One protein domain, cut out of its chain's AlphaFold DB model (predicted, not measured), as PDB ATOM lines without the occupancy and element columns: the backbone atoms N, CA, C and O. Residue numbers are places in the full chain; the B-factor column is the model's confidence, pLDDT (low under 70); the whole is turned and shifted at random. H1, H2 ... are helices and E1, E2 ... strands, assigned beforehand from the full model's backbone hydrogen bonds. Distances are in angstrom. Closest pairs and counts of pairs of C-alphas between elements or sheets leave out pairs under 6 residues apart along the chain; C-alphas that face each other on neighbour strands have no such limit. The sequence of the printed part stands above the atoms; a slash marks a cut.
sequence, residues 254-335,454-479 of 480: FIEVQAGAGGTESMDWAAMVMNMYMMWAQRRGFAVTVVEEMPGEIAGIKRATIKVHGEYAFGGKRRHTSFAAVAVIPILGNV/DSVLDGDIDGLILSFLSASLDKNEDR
ATOM      1  N   PHE A 254     -12.208 -61.145  34.996       87.62
ATOM      2  CA  PHE A 254     -13.461 -61.424  35.682       87.62
ATOM      3  C   PHE A 254     -13.161 -61.958  37.087       87.62
ATOM      4  O   PHE A 254     -12.245 -62.763  37.267       87.62
ATOM      5  N   ILE A 255     -13.943 -61.514  38.065       87.31
ATOM      6  CA  ILE A 255     -14.061 -62.102  39.398       87.31
ATOM      7  C   ILE A 255     -15.442 -62.747  39.457       87.31
ATOM      8  O   ILE A 255     -16.447 -62.050  39.336       87.31
ATOM      9  N   GLU A 256     -15.494 -64.055  39.658       87.25
ATOM     10  CA  GLU A 256     -16.725 -64.780  39.957       87.25
ATOM     11  C   GLU A 256     -16.743 -65.098  41.454       87.25
ATOM     12  O   GLU A 256     -15.811 -65.711  41.977       87.25
ATOM     13  N   VAL A 257     -17.796 -64.664  42.146       89.00
ATOM     14  CA  VAL A 257     -18.051 -64.969  43.557       89.00
ATOM     15  C   VAL A 257     -19.244 -65.915  43.623       89.00
ATOM     16  O   VAL A 257     -20.314 -65.593  43.113       89.00
ATOM     17  N   GLN A 258     -19.080 -67.073  44.258       87.88
ATOM     18  CA  GLN A 258     -20.140 -68.064  44.459       87.88
ATOM     19  C   GLN A 258     -20.299 -68.392  45.947       87.88
ATOM     20  O   GLN A 258     -19.318 -68.698  46.624       87.88
ATOM     21  N   ALA A 259     -21.539 -68.403  46.440       87.81
ATOM     22  CA  ALA A 259     -21.855 -68.851  47.794       87.81
ATOM     23  C   ALA A 259     -21.627 -70.368  47.961       87.81
ATOM     24  O   ALA A 259     -21.976 -71.168  47.089       87.81
ATOM     25  N   GLY A 260     -21.031 -70.760  49.090       81.50
ATOM     26  CA  GLY A 260     -20.795 -72.152  49.467       81.50
ATOM     27  C   GLY A 260     -21.949 -72.794  50.241       81.50
ATOM     28  O   GLY A 260     -23.096 -72.343  50.204       81.50
ATOM     29  N   ALA A 261     -21.637 -73.878  50.952       75.69
ATOM     30  CA  ALA A 261     -22.593 -74.567  51.813       75.69
ATOM     31  C   ALA A 261     -22.833 -73.790  53.124       75.69
ATOM     32  O   ALA A 261     -21.905 -73.585  53.902       75.69
ATOM     33  N   GLY A 262     -24.094 -73.418  53.369       72.44
ATOM     34  CA  GLY A 262     -24.531 -72.685  54.570       72.44
ATOM     35  C   GLY A 262     -25.813 -71.852  54.406       72.44
ATOM     36  O   GLY A 262     -26.209 -71.143  55.324       72.44
ATOM     37  N   GLY A 263     -26.504 -71.944  53.263       83.62
ATOM     38  CA  GLY A 263     -27.811 -71.303  53.068       83.62
ATOM     39  C   GLY A 263     -27.719 -69.775  53.018       83.62
ATOM     40  O   GLY A 263     -26.779 -69.233  52.439       83.62
ATOM     41  N   THR A 264     -28.699 -69.087  53.608       86.75
ATOM     42  CA  THR A 264     -28.830 -67.620  53.547       86.75
ATOM     43  C   THR A 264     -27.601 -66.885  54.089       86.75
ATOM     44  O   THR A 264     -27.175 -65.907  53.487       86.75
ATOM     45  N   GLU A 265     -26.975 -67.380  55.162       84.81
ATOM     46  CA  GLU A 265     -25.777 -66.760  55.755       84.81
ATOM     47  C   GLU A 265     -24.579 -66.786  54.789       84.81
ATOM     48  O   GLU A 265     -23.850 -65.805  54.664       84.81
ATOM     49  N   SER A 266     -24.401 -67.878  54.035       86.44
ATOM     50  CA  SER A 266     -23.356 -67.961  53.004       86.44
ATOM     51  C   SER A 266     -23.649 -67.097  51.778       86.44
ATOM     52  O   SER A 266     -22.709 -66.656  51.117       86.44
ATOM     53  N   MET A 267     -24.926 -66.847  51.468       89.62
ATOM     54  CA  MET A 267     -25.316 -65.932  50.389       89.62
ATOM     55  C   MET A 267     -25.045 -64.474  50.772       89.62
ATOM     56  O   MET A 267     -24.539 -63.705  49.955       89.62
ATOM     57  N   ASP A 268     -25.342 -64.096  52.016       90.00
ATOM     58  CA  ASP A 268     -25.076 -62.752  52.537       90.00
ATOM     59  C   ASP A 268     -23.564 -62.487  52.635       90.00
ATOM     60  O   ASP A 268     -23.059 -61.490  52.115       90.00
ATOM     61  N   TRP A 269     -22.801 -63.464  53.138       87.88
ATOM     62  CA  TRP A 269     -21.338 -63.422  53.119       87.88
ATOM     63  C   TRP A 269     -20.757 -63.283  51.702       87.88
ATOM     64  O   TRP A 269     -19.835 -62.497  51.481       87.88
ATOM     65  N   ALA A 270     -21.308 -63.992  50.710       89.12
ATOM     66  CA  ALA A 270     -20.886 -63.835  49.318       89.12
ATOM     67  C   ALA A 270     -21.126 -62.405  48.794       89.12
ATOM     68  O   ALA A 270     -20.295 -61.892  48.043       89.12
ATOM     69  N   ALA A 271     -22.200 -61.733  49.228       91.12
ATOM     70  CA  ALA A 271     -22.481 -60.344  48.864       91.12
ATOM     71  C   ALA A 271     -21.494 -59.365  49.528       91.12
ATOM     72  O   ALA A 271     -20.983 -58.461  48.863       91.12
ATOM     73  N   MET A 272     -21.141 -59.583  50.801       90.94
ATOM     74  CA  MET A 272     -20.072 -58.829  51.476       90.94
ATOM     75  C   MET A 272     -18.732 -58.970  50.736       90.94
ATOM     76  O   MET A 272     -18.068 -57.977  50.447       90.94
ATOM     77  N   VAL A 273     -18.361 -60.199  50.361       90.31
ATOM     78  CA  VAL A 273     -17.124 -60.494  49.617       90.31
ATOM     79  C   VAL A 273     -17.134 -59.870  48.214       90.31
ATOM     80  O   VAL A 273     -16.107 -59.356  47.773       90.31
ATOM     81  N   MET A 274     -18.275 -59.864  47.517       91.06
ATOM     82  CA  MET A 274     -18.451 -59.150  46.245       91.06
ATOM     83  C   MET A 274     -18.184 -57.646  46.409       91.06
ATOM     84  O   MET A 274     -17.348 -57.095  45.689       91.06
ATOM     85  N   ASN A 275     -18.830 -57.006  47.387       92.56
ATOM     86  CA  ASN A 275     -18.663 -55.579  47.663       92.56
ATOM     87  C   ASN A 275     -17.213 -55.226  48.031       92.56
ATOM     88  O   ASN A 275     -16.678 -54.252  47.502       92.56
ATOM     89  N   MET A 276     -16.538 -56.060  48.827       91.25
ATOM     90  CA  MET A 276     -15.121 -55.899  49.179       91.25
ATOM     91  C   MET A 276     -14.212 -55.783  47.943       91.25
ATOM     92  O   MET A 276     -13.384 -54.872  47.864       91.25
ATOM     93  N   TYR A 277     -14.381 -56.644  46.928       90.12
ATOM     94  CA  TYR A 277     -13.599 -56.527  45.684       90.12
ATOM     95  C   TYR A 277     -14.006 -55.341  44.813       90.12
ATOM     96  O   TYR A 277     -13.156 -54.811  44.093       90.12
ATOM     97  N   MET A 278     -15.278 -54.931  44.844       90.81
ATOM     98  CA  MET A 278     -15.728 -53.732  44.134       90.81
ATOM     99  C   MET A 278     -15.080 -52.482  44.726       90.81
ATOM    100  O   MET A 278     -14.501 -51.700  43.973       90.81
ATOM    101  N   MET A 279     -15.094 -52.339  46.054       90.81
ATOM    102  CA  MET A 279     -14.465 -51.218  46.753       90.81
ATOM    103  C   MET A 279     -12.946 -51.213  46.556       90.81
ATOM    104  O   MET A 279     -12.391 -50.186  46.174       90.81
ATOM    105  N   TRP A 280     -12.274 -52.362  46.700       89.50
ATOM    106  CA  TRP A 280     -10.843 -52.502  46.392       89.50
ATOM    107  C   TRP A 280     -10.503 -52.035  44.968       89.50
ATOM    108  O   TRP A 280      -9.561 -51.270  44.753       89.50
ATOM    109  N   ALA A 281     -11.292 -52.464  43.977       88.56
ATOM    110  CA  ALA A 281     -11.043 -52.121  42.583       88.56
ATOM    111  C   ALA A 281     -11.288 -50.628  42.309       88.56
ATOM    112  O   ALA A 281     -10.506 -50.012  41.589       88.56
ATOM    113  N   GLN A 282     -12.316 -50.038  42.925       89.81
ATOM    114  CA  GLN A 282     -12.592 -48.603  42.852       89.81
ATOM    115  C   GLN A 282     -11.493 -47.767  43.526       89.81
ATOM    116  O   GLN A 282     -11.052 -46.782  42.938       89.81
ATOM    117  N   ARG A 283     -10.986 -48.180  44.701       86.81
ATOM    118  CA  ARG A 283      -9.848 -47.533  45.390       86.81
ATOM    119  C   ARG A 283      -8.594 -47.490  44.512       86.81
ATOM    120  O   ARG A 283      -7.912 -46.472  44.478       86.81
ATOM    121  N   ARG A 284      -8.321 -48.563  43.759       81.81
ATOM    122  CA  ARG A 284      -7.215 -48.642  42.784       81.81
ATOM    123  C   ARG A 284      -7.509 -47.975  41.427       81.81
ATOM    124  O   ARG A 284      -6.700 -48.089  40.511       81.81
ATOM    125  N   GLY A 285      -8.644 -47.291  41.270       85.88
ATOM    126  CA  GLY A 285      -9.006 -46.588  40.034       85.88
ATOM    127  C   GLY A 285      -9.403 -47.498  38.862       85.88
ATOM    128  O   GLY A 285      -9.494 -47.029  37.728       85.88
ATOM    129  N   PHE A 286      -9.652 -48.788  39.102       88.94
ATOM    130  CA  PHE A 286     -10.096 -49.713  38.063       88.94
ATOM    131  C   PHE A 286     -11.579 -49.512  37.728       88.94
ATOM    132  O   PHE A 286     -12.421 -49.316  38.606       88.94
ATOM    133  N   ALA A 287     -11.928 -49.641  36.448       90.44
ATOM    134  CA  ALA A 287     -13.314 -49.577  36.006       90.44
ATOM    135  C   ALA A 287     -14.016 -50.921  36.271       90.44
ATOM    136  O   ALA A 287     -13.658 -51.958  35.710       90.44
ATOM    137  N   VAL A 288     -15.027 -50.904  37.138       92.88
ATOM    138  CA  VAL A 288     -15.768 -52.094  37.582       92.88
ATOM    139  C   VAL A 288     -17.139 -52.136  36.913       92.88
ATOM    140  O   VAL A 288     -17.868 -51.148  36.932       92.88
ATOM    141  N   THR A 289     -17.518 -53.286  36.353       93.56
ATOM    142  CA  THR A 289     -18.865 -53.519  35.804       93.56
ATOM    143  C   THR A 289     -19.388 -54.882  36.251       93.56
ATOM    144  O   THR A 289     -18.692 -55.886  36.113       93.56
ATOM    145  N   VAL A 290     -20.603 -54.932  36.795       93.19
ATOM    146  CA  VAL A 290     -21.284 -56.200  37.103       93.19
ATOM    147  C   VAL A 290     -21.823 -56.772  35.790       93.19
ATOM    148  O   VAL A 290     -22.479 -56.062  35.030       93.19
ATOM    149  N   VAL A 291     -21.485 -58.027  35.490       91.38
ATOM    150  CA  VAL A 291     -21.879 -58.722  34.250       91.38
ATOM    151  C   VAL A 291     -23.105 -59.593  34.488       91.38
ATOM    152  O   VAL A 291     -24.016 -59.620  33.666       91.38
ATOM    153  N   GLU A 292     -23.111 -60.300  35.613       90.50
ATOM    154  CA  GLU A 292     -24.164 -61.223  36.014       90.50
ATOM    155  C   GLU A 292     -24.298 -61.185  37.535       90.50
ATOM    156  O   GLU A 292     -23.294 -61.155  38.247       90.50
ATOM    157  N   GLU A 293     -25.531 -61.211  38.029       92.62
ATOM    158  CA  GLU A 293     -25.842 -61.302  39.449       92.62
ATOM    159  C   GLU A 293     -27.050 -62.227  39.627       92.62
ATOM    160  O   GLU A 293     -28.104 -62.029  39.022       92.62
ATOM    161  N   MET A 294     -26.881 -63.263  40.444       92.38
ATOM    162  CA  MET A 294     -27.925 -64.192  40.852       92.38
ATOM    163  C   MET A 294     -28.211 -63.964  42.342       92.38
ATOM    164  O   MET A 294     -27.437 -64.454  43.174       92.38
ATOM    165  N   PRO A 295     -29.287 -63.245  42.711       93.00
ATOM    166  CA  PRO A 295     -29.628 -63.013  44.111       93.00
ATOM    167  C   PRO A 295     -30.007 -64.316  44.831       93.00
ATOM    168  O   PRO A 295     -30.412 -65.304  44.211       93.00
ATOM    169  N   GLY A 296     -29.860 -64.320  46.155       89.00
ATOM    170  CA  GLY A 296     -30.388 -65.365  47.027       89.00
ATOM    171  C   GLY A 296     -31.916 -65.308  47.148       89.00
ATOM    172  O   GLY A 296     -32.545 -64.304  46.827       89.00
ATOM    173  N   GLU A 297     -32.529 -66.389  47.637       86.56
ATOM    174  CA  GLU A 297     -33.997 -66.480  47.786       86.56
ATOM    175  C   GLU A 297     -34.556 -65.575  48.899       86.56
ATOM    176  O   GLU A 297     -35.734 -65.226  48.876       86.56
ATOM    177  N   ILE A 298     -33.719 -65.213  49.881       85.75
ATOM    178  CA  ILE A 298     -34.096 -64.423  51.065       85.75
ATOM    179  C   ILE A 298     -33.184 -63.198  51.223       85.75
ATOM    180  O   ILE A 298     -33.677 -62.091  51.420       85.75
ATOM    181  N   ALA A 299     -31.864 -63.392  51.146       87.69
ATOM    182  CA  ALA A 299     -30.854 -62.340  51.253       87.69
ATOM    183  C   ALA A 299     -29.563 -62.746  50.518       87.69
ATOM    184  O   ALA A 299     -29.365 -63.925  50.208       87.69
ATOM    185  N   GLY A 300     -28.690 -61.766  50.269       90.06
ATOM    186  CA  GLY A 300     -27.379 -61.968  49.656       90.06
ATOM    187  C   GLY A 300     -27.408 -62.420  48.191       90.06
ATOM    188  O   GLY A 300     -28.407 -62.262  47.487       90.06
ATOM    189  N   ILE A 301     -26.299 -63.005  47.732       91.56
ATOM    190  CA  ILE A 301     -26.127 -63.523  46.366       91.56
ATOM    191  C   ILE A 301     -25.810 -65.020  46.369       91.56
ATOM    192  O   ILE A 301     -25.077 -65.526  47.215       91.56
ATOM    193  N   LYS A 302     -26.308 -65.743  45.369       89.94
ATOM    194  CA  LYS A 302     -25.913 -67.130  45.090       89.94
ATOM    195  C   LYS A 302     -24.646 -67.187  44.234       89.94
ATOM    196  O   LYS A 302     -23.772 -68.024  44.469       89.94
ATOM    197  N   ARG A 303     -24.559 -66.297  43.242       88.75
ATOM    198  CA  ARG A 303     -23.420 -66.125  42.332       88.75
ATOM    199  C   ARG A 303     -23.412 -64.697  41.787       88.75
ATOM    200  O   ARG A 303     -24.476 -64.179  41.477       88.75
ATOM    201  N   ALA A 304     -22.244 -64.095  41.607       91.25
ATOM    202  CA  ALA A 304     -22.095 -62.881  40.808       91.25
ATOM    203  C   ALA A 304     -20.773 -62.882  40.039       91.25
ATOM    204  O   ALA A 304     -19.754 -63.359  40.542       91.25
ATOM    205  N   THR A 305     -20.791 -62.304  38.842       89.94
ATOM    206  CA  THR A 305     -19.627 -62.148  37.968       89.94
ATOM    207  C   THR A 305     -19.371 -60.666  37.737       89.94
ATOM    208  O   THR A 305     -20.162 -59.964  37.102       89.94
ATOM    209  N   ILE A 306     -18.235 -60.187  38.232       91.94
ATOM    210  CA  ILE A 306     -17.780 -58.804  38.123       91.94
ATOM    211  C   ILE A 306     -16.635 -58.751  37.121       91.94
ATOM    212  O   ILE A 306     -15.662 -59.493  37.226       91.94
ATOM    213  N   LYS A 307     -16.699 -57.828  36.174       91.19
ATOM    214  CA  LYS A 307     -15.609 -57.511  35.257       91.19
ATOM    215  C   LYS A 307     -14.842 -56.307  35.786       91.19
ATOM    216  O   LYS A 307     -15.436 -55.257  36.031       91.19
ATOM    217  N   VAL A 308     -13.529 -56.449  35.932       89.38
ATOM    218  CA  VAL A 308     -12.639 -55.370  36.364       89.38
ATOM    219  C   VAL A 308     -11.655 -55.050  35.248       89.38
ATOM    220  O   VAL A 308     -10.821 -55.874  34.863       89.38
ATOM    221  N   HIS A 309     -11.784 -53.832  34.739       86.88
ATOM    222  CA  HIS A 309     -10.952 -53.245  33.708       86.88
ATOM    223  C   HIS A 309      -9.853 -52.387  34.327       86.88
ATOM    224  O   HIS A 309     -10.121 -51.409  35.022       86.88
ATOM    225  N   GLY A 310      -8.617 -52.759  34.029       81.00
ATOM    226  CA  GLY A 310      -7.413 -52.077  34.473       81.00
ATOM    227  C   GLY A 310      -6.183 -52.856  34.037       81.00
ATOM    228  O   GLY A 310      -6.272 -54.059  33.773       81.00
ATOM    229  N   GLU A 311      -5.051 -52.166  33.963       75.69
ATOM    230  CA  GLU A 311      -3.750 -52.818  33.858       75.69
ATOM    231  C   GLU A 311      -3.465 -53.570  35.161       75.69
ATOM    232  O   GLU A 311      -3.856 -53.141  36.248       75.69
ATOM    233  N   TYR A 312      -2.838 -54.738  35.045       75.31
ATOM    234  CA  TYR A 312      -2.496 -55.612  36.172       75.31
ATOM    235  C   TYR A 312      -3.668 -56.116  37.044       75.31
ATOM    236  O   TYR A 312      -3.470 -56.678  38.128       75.31
ATOM    237  N   ALA A 313      -4.910 -55.968  36.570       73.62
ATOM    238  CA  ALA A 313      -6.103 -56.326  37.332       73.62
ATOM    239  C   ALA A 313      -6.222 -57.838  37.621       73.62
ATOM    240  O   ALA A 313      -6.915 -58.209  38.576       73.62
ATOM    241  N   PHE A 314      -5.584 -58.707  36.823       73.06
ATOM    242  CA  PHE A 314      -5.503 -60.150  37.076       73.06
ATOM    243  C   PHE A 314      -4.423 -60.512  38.104       73.06
ATOM    244  O   PHE A 314      -4.721 -61.223  39.065       73.06
ATOM    245  N   GLY A 315      -3.191 -60.015  37.940       57.78
ATOM    246  CA  GLY A 315      -2.058 -60.435  38.774       57.78
ATOM    247  C   GLY A 315      -2.246 -60.132  40.266       57.78
ATOM    248  O   GLY A 315      -1.888 -60.947  41.117       57.78
ATOM    249  N   GLY A 316      -2.920 -59.022  40.597       49.97
ATOM    250  CA  GLY A 316      -3.291 -58.679  41.976       49.97
ATOM    251  C   GLY A 316      -4.373 -59.574  42.603       49.97
ATOM    252  O   GLY A 316      -4.779 -59.335  43.735       49.97
ATOM    253  N   LYS A 317      -4.894 -60.585  41.897       53.19
ATOM    254  CA  LYS A 317      -6.085 -61.347  42.304       53.19
ATOM    255  C   LYS A 317      -5.921 -62.856  42.129       53.19
ATOM    256  O   LYS A 317      -6.668 -63.515  41.406       53.19
ATOM    257  N   ARG A 318      -4.966 -63.453  42.838       55.16
ATOM    258  CA  ARG A 318      -4.823 -64.918  42.862       55.16
ATOM    259  C   ARG A 318      -5.777 -65.563  43.877       55.16
ATOM    260  O   ARG A 318      -5.512 -65.524  45.072       55.16
ATOM    261  N   ARG A 319      -6.863 -66.139  43.328       51.44
ATOM    262  CA  ARG A 319      -7.943 -66.992  43.898       51.44
ATOM    263  C   ARG A 319      -8.059 -67.066  45.425       51.44
ATOM    264  O   ARG A 319      -7.132 -67.486  46.119       51.44
ATOM    265  N   HIS A 320      -9.264 -66.800  45.928       43.88
ATOM    266  CA  HIS A 320      -9.569 -66.805  47.356       43.88
ATOM    267  C   HIS A 320     -10.809 -67.675  47.666       43.88
ATOM    268  O   HIS A 320     -11.874 -67.476  47.096       43.88
ATOM    269  N   THR A 321     -10.690 -68.641  48.576       37.06
ATOM    270  CA  THR A 321     -11.779 -69.481  49.105       37.06
ATOM    271  C   THR A 321     -11.954 -69.298  50.617       37.06
ATOM    272  O   THR A 321     -11.063 -69.610  51.411       37.06
ATOM    273  N   SER A 322     -13.131 -68.828  51.032       46.34
ATOM    274  CA  SER A 322     -13.540 -68.770  52.444       46.34
ATOM    275  C   SER A 322     -15.059 -68.597  52.531       46.34
ATOM    276  O   SER A 322     -15.550 -67.472  52.491       46.34
ATOM    277  N   PHE A 323     -15.782 -69.728  52.580       58.56
ATOM    278  CA  PHE A 323     -17.254 -69.925  52.558       58.56
ATOM    279  C   PHE A 323     -18.043 -69.321  51.383       58.56
ATOM    280  O   PHE A 323     -19.074 -69.868  51.002       58.56
ATOM    281  N   ALA A 324     -17.512 -68.296  50.729       62.06
ATOM    282  CA  ALA A 324     -17.709 -68.027  49.315       62.06
ATOM    283  C   ALA A 324     -16.434 -68.436  48.553       62.06
ATOM    284  O   ALA A 324     -15.313 -68.278  49.054       62.06
ATOM    285  N   ALA A 325     -16.596 -68.978  47.349       77.38
ATOM    286  CA  ALA A 325     -15.501 -69.227  46.421       77.38
ATOM    287  C   ALA A 325     -15.332 -68.018  45.498       77.38
ATOM    288  O   ALA A 325     -16.303 -67.563  44.898       77.38
ATOM    289  N   VAL A 326     -14.103 -67.515  45.381       80.62
ATOM    290  CA  VAL A 326     -13.735 -66.402  44.502       80.62
ATOM    291  C   VAL A 326     -12.799 -66.926  43.419       80.62
ATOM    292  O   VAL A 326     -11.588 -67.084  43.630       80.62
ATOM    293  N   ALA A 327     -13.369 -67.205  42.252       80.56
ATOM    294  CA  ALA A 327     -12.616 -67.524  41.054       80.56
ATOM    295  C   ALA A 327     -12.227 -66.227  40.337       80.56
ATOM    296  O   ALA A 327     -12.989 -65.265  40.278       80.56
ATOM    297  N   VAL A 328     -11.012 -66.195  39.793       81.12
ATOM    298  CA  VAL A 328     -10.507 -65.049  39.034       81.12
ATOM    299  C   VAL A 328      -9.962 -65.567  37.716       81.12
ATOM    300  O   VAL A 328      -9.186 -66.528  37.693       81.12
ATOM    301  N   ILE A 329     -10.416 -64.955  36.627       82.31
ATOM    302  CA  ILE A 329     -10.219 -65.425  35.255       82.31
ATOM    303  C   ILE A 329      -9.679 -64.249  34.426       82.31
ATOM    304  O   ILE A 329     -10.308 -63.186  34.421       82.31
ATOM    305  N   PRO A 330      -8.532 -64.385  33.738       82.31
ATOM    306  CA  PRO A 330      -8.005 -63.318  32.895       82.31
ATOM    307  C   PRO A 330      -8.845 -63.188  31.618       82.31
ATOM    308  O   PRO A 330      -9.291 -64.180  31.040       82.31
ATOM    309  N   ILE A 331      -9.043 -61.957  31.154       81.12
ATOM    310  CA  ILE A 331      -9.704 -61.671  29.881       81.12
ATOM    311  C   ILE A 331      -8.656 -61.769  28.778       81.12
ATOM    312  O   ILE A 331      -7.990 -60.789  28.446       81.12
ATOM    313  N   LEU A 332      -8.528 -62.963  28.201       74.56
ATOM    314  CA  LEU A 332      -7.711 -63.182  27.012       74.56
ATOM    315  C   LEU A 332      -8.310 -62.394  25.836       74.56
ATOM    316  O   LEU A 332      -9.489 -62.542  25.502       74.56
ATOM    317  N   GLY A 333      -7.506 -61.520  25.229       55.03
ATOM    318  CA  GLY A 333      -7.970 -60.590  24.201       55.03
ATOM    319  C   GLY A 333      -8.505 -61.289  22.946       55.03
ATOM    320  O   GLY A 333      -7.794 -62.056  22.308       55.03
ATOM    321  N   ASN A 334      -9.741 -60.955  22.561       48.03
ATOM    322  CA  ASN A 334     -10.346 -61.216  21.247       48.03
ATOM    323  C   ASN A 334     -10.161 -62.630  20.658       48.03
ATOM    324  O   ASN A 334      -9.854 -62.778  19.472       48.03
ATOM    325  N   VAL A 335     -10.484 -63.675  21.425       52.91
ATOM    326  CA  VAL A 335     -10.861 -64.957  20.810       52.91
ATOM    327  C   VAL A 335     -12.242 -64.788  20.170       52.91
ATOM    328  O   VAL A 335     -13.273 -64.861  20.838       52.91
ATOM    329  N   ASP A 454     -13.051 -54.480  59.379       90.56
ATOM    330  CA  ASP A 454     -13.934 -53.579  58.628       90.56
ATOM    331  C   ASP A 454     -13.148 -52.879  57.510       90.56
ATOM    332  O   ASP A 454     -13.575 -52.933  56.360       90.56
ATOM    333  N   SER A 455     -11.937 -52.366  57.783       89.56
ATOM    334  CA  SER A 455     -11.047 -51.833  56.732       89.56
ATOM    335  C   SER A 455     -10.787 -52.839  55.603       89.56
ATOM    336  O   SER A 455     -10.774 -52.464  54.426       89.56
ATOM    337  N   VAL A 456     -10.632 -54.125  55.947       88.69
ATOM    338  CA  VAL A 456     -10.454 -55.213  54.972       88.69
ATOM    339  C   VAL A 456     -11.716 -55.403  54.128       88.69
ATOM    340  O   VAL A 456     -11.610 -55.493  52.905       88.69
ATOM    341  N   LEU A 457     -12.899 -55.438  54.752       89.12
ATOM    342  CA  LEU A 457     -14.192 -55.565  54.064       89.12
ATOM    343  C   LEU A 457     -14.525 -54.346  53.191       89.12
ATOM    344  O   LEU A 457     -15.091 -54.515  52.113       89.12
ATOM    345  N   ASP A 458     -14.093 -53.149  53.586       90.69
ATOM    346  CA  ASP A 458     -14.188 -51.926  52.783       90.69
ATOM    347  C   ASP A 458     -13.160 -51.881  51.633       90.69
ATOM    348  O   ASP A 458     -13.112 -50.905  50.876       90.69
ATOM    349  N   GLY A 459     -12.335 -52.922  51.474       84.56
ATOM    350  CA  GLY A 459     -11.457 -53.124  50.324       84.56
ATOM    351  C   GLY A 459      -9.963 -52.921  50.580       84.56
ATOM    352  O   GLY A 459      -9.211 -52.889  49.608       84.56
ATOM    353  N   ASP A 460      -9.496 -52.799  51.826       86.19
ATOM    354  CA  ASP A 460      -8.056 -52.839  52.132       86.19
ATOM    355  C   ASP A 460      -7.532 -54.286  52.196       86.19
ATOM    356  O   ASP A 460      -7.335 -54.884  53.254       86.19
ATOM    357  N   ILE A 461      -7.354 -54.883  51.016       85.94
ATOM    358  CA  ILE A 461      -6.821 -56.245  50.850       85.94
ATOM    359  C   ILE A 461      -5.401 -56.262  50.260       85.94
ATOM    360  O   ILE A 461      -4.881 -57.331  49.935       85.94
ATOM    361  N   ASP A 462      -4.750 -55.104  50.133       82.56
ATOM    362  CA  ASP A 462      -3.458 -54.976  49.450       82.56
ATOM    363  C   ASP A 462      -2.322 -55.679  50.200       82.56
ATOM    364  O   ASP A 462      -1.551 -56.416  49.581       82.56
ATOM    365  N   GLY A 463      -2.272 -55.563  51.532       81.12
ATOM    366  CA  GLY A 463      -1.315 -56.305  52.362       81.12
ATOM    367  C   GLY A 463      -1.460 -57.826  52.223       81.12
ATOM    368  O   GLY A 463      -0.467 -58.541  52.077       81.12
ATOM    369  N   LEU A 464      -2.702 -58.323  52.161       84.75
ATOM    370  CA  LEU A 464      -3.016 -59.745  51.957       84.75
ATOM    371  C   LEU A 464      -2.578 -60.244  50.566       84.75
ATOM    372  O   LEU A 464      -2.093 -61.369  50.434       84.75
ATOM    373  N   ILE A 465      -2.749 -59.421  49.526       84.06
ATOM    374  CA  ILE A 465      -2.327 -59.729  48.150       84.06
ATOM    375  C   ILE A 465      -0.798 -59.743  48.049       84.06
ATOM    376  O   ILE A 465      -0.230 -60.723  47.568       84.06
ATOM    377  N   LEU A 466      -0.130 -58.690  48.530       81.12
ATOM    378  CA  LEU A 466       1.330 -58.552  48.496       81.12
ATOM    379  C   LEU A 466       2.025 -59.671  49.281       81.12
ATOM    380  O   LEU A 466       2.948 -60.298  48.763       81.12
ATOM    381  N   SER A 467       1.532 -59.982  50.486       83.44
ATOM    382  CA  SER A 467       2.015 -61.105  51.297       83.44
ATOM    383  C   SER A 467       1.945 -62.427  50.524       83.44
ATOM    384  O   SER A 467       2.920 -63.179  50.488       83.44
ATOM    385  N   PHE A 468       0.824 -62.696  49.843       84.56
ATOM    386  CA  PHE A 468       0.658 -63.911  49.046       84.56
ATOM    387  C   PHE A 468       1.555 -63.950  47.800       84.56
ATOM    388  O   PHE A 468       2.097 -65.011  47.479       84.56
ATOM    389  N   LEU A 469       1.727 -62.826  47.099       82.31
ATOM    390  CA  LEU A 469       2.616 -62.748  45.938       82.31
ATOM    391  C   LEU A 469       4.076 -62.992  46.343       82.31
ATOM    392  O   LEU A 469       4.741 -63.798  45.696       82.31
ATOM    393  N   SER A 470       4.532 -62.388  47.444       79.44
ATOM    394  CA  SER A 470       5.880 -62.592  47.992       79.44
ATOM    395  C   SER A 470       6.115 -64.051  48.414       79.44
ATOM    396  O   SER A 470       7.003 -64.711  47.876       79.44
ATOM    397  N   ALA A 471       5.228 -64.626  49.237       81.56
ATOM    398  CA  ALA A 471       5.324 -66.025  49.681       81.56
ATOM    399  C   ALA A 471       5.186 -67.059  48.540       81.56
ATOM    400  O   ALA A 471       5.543 -68.231  48.691       81.56
ATOM    401  N   SER A 472       4.643 -66.648  47.388       77.19
ATOM    402  CA  SER A 472       4.619 -67.470  46.173       77.19
ATOM    403  C   SER A 472       5.964 -67.486  45.442       77.19
ATOM    404  O   SER A 472       6.193 -68.404  44.659       77.19
ATOM    405  N   LEU A 473       6.850 -66.506  45.667       72.19
ATOM    406  CA  LEU A 473       8.213 -66.521  45.131       72.19
ATOM    407  C   LEU A 473       9.089 -67.523  45.877       72.19
ATOM    408  O   LEU A 473       9.751 -68.325  45.227       72.19
ATOM    409  N   ASP A 474       9.037 -67.519  47.214       69.75
ATOM    410  CA  ASP A 474       9.811 -68.435  48.065       69.75
ATOM    411  C   ASP A 474       9.617 -69.900  47.635       69.75
ATOM    412  O   ASP A 474      10.572 -70.606  47.322       69.75
ATOM    413  N   LYS A 475       8.356 -70.319  47.473       64.81
ATOM    414  CA  LYS A 475       7.982 -71.692  47.086       64.81
ATOM    415  C   LYS A 475       8.425 -72.117  45.681       64.81
ATOM    416  O   LYS A 475       8.344 -73.306  45.369       64.81
ATOM    417  N   ASN A 476       8.811 -71.177  44.819       58.81
ATOM    418  CA  ASN A 476       9.326 -71.490  43.487       58.81
ATOM    419  C   ASN A 476      10.846 -71.707  43.494       58.81
ATOM    420  O   ASN A 476      11.332 -72.412  42.617       58.81
ATOM    421  N   GLU A 477      11.576 -71.154  44.468       53.34
ATOM    422  CA  GLU A 477      13.006 -71.437  44.652       53.34
ATOM    423  C   GLU A 477      13.222 -72.836  45.238       53.34
ATOM    424  O   GLU A 477      14.022 -73.586  44.697       53.34
ATOM    425  N   ASP A 478      12.427 -73.252  46.232       49.31
ATOM    426  CA  ASP A 478      12.482 -74.610  46.819       49.31
ATOM    427  C   ASP A 478      12.186 -75.752  45.815       49.31
ATOM    428  O   ASP A 478      12.297 -76.936  46.144       49.31
ATOM    429  N   ARG A 479      11.727 -75.411  44.604       41.22
ATOM    430  CA  ARG A 479      11.332 -76.341  43.533       41.22
ATOM    431  C   ARG A 479      12.258 -76.309  42.310       41.22
ATOM    432  O   ARG A 479      12.001 -77.080  41.382       41.22
TER     433      ARG A 479
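This is residues 254 to 335 and 454 to 479 of the 480 residues of the protein "RF_PROK_I domain-containing protein" of Ananas comosus var. bracteatus (UniProt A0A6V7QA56). A twisted sheet of five strands makes a wall, with one long helix, H1, covering one of its faces and running along the strands; the other face is bare. The short helix H2 packs on H1, and beyond it the chain runs into H3, whose free part, with the last two printed residues, sticks out as an arm, residues 470 to 479. The printed part has 108 residues, with three named helices and five named strands in the order E1 H1 E2 E3 E4 E5 H2 H3. The sheet runs E2, E3, E1, E5, E4, all antiparallel, and the class is mixed, helices and strands. The whole is compact, with a radius of gyration of the C-alphas of 14.6 A and spans of 47 by 32 by 29 A.

Begin at E1, residues 254 to 259, an inner strand. On one side of it find E3, residues 301 to 309, with N 255 and O 306 2.8 A apart. On the other side is E5, residues 324 to 330, where N 256 and O 327 are 2.9 A apart. E2, residues 287 to 295, is an edge strand and forms a hairpin with E3, with N 289 and O 307 2.9 A apart; it bends by 59 degrees at residue 292. At the other edge E4, residues 320 to 322, forms a hairpin with E5, with N 326 and O 320 2.8 A apart. H1, residues 264 to 283, is on the sheet at a height of 7.7 A, over E3 and E1, in two layers, a helix on one face of a sheet. On the local plane its line and that of E3 stand at 3 degrees, and their closest C-alphas, of Met 267 and Ile 301, are 4.8 A apart. E1, H1 and E2 form a split strand-helix-strand unit, two strands running the same way with E3 between them, and its crossover is right-handed. H2, residues 454 to 457, touches H1 at residues 272 to 276 alone; their closest C-alphas, of Met 276 and Leu 457, are 5.0 A apart. H3, residues 462 to 477, touches no helix and is not on the sheet; it is only just apart from H1, at 8.4 A. Every O i to N i+4 pair is within hydrogen-bond range in H1, 9 of 12 are in H3, and H2 is too short for such a pair.

Find C-alpha 254 at (-13.461, -61.424, 35.682), where E1 begins. From C-alpha 264 at (-28.830, -67.620, 53.547), H1 runs 28.8 A. E2 and E3 measure 22.6 A and 22.3 A, and E5 19.6 A. H3 runs 23.8 A and ends at C-alpha 477, at (13.006, -71.437, 44.652).

The two C-alphas farthest apart are those of Ile 298 and Glu 477, 48.1 A. Residues 336 to 453 are not printed, and C-alphas 335 and 454 are 39.6 A apart across this cut. Of the links that are printed whole, none is long. The mean pLDDT of the printed part is 80.3; look for values under 70 at residues 315 to 324, 333 to 335 and 474 to 479.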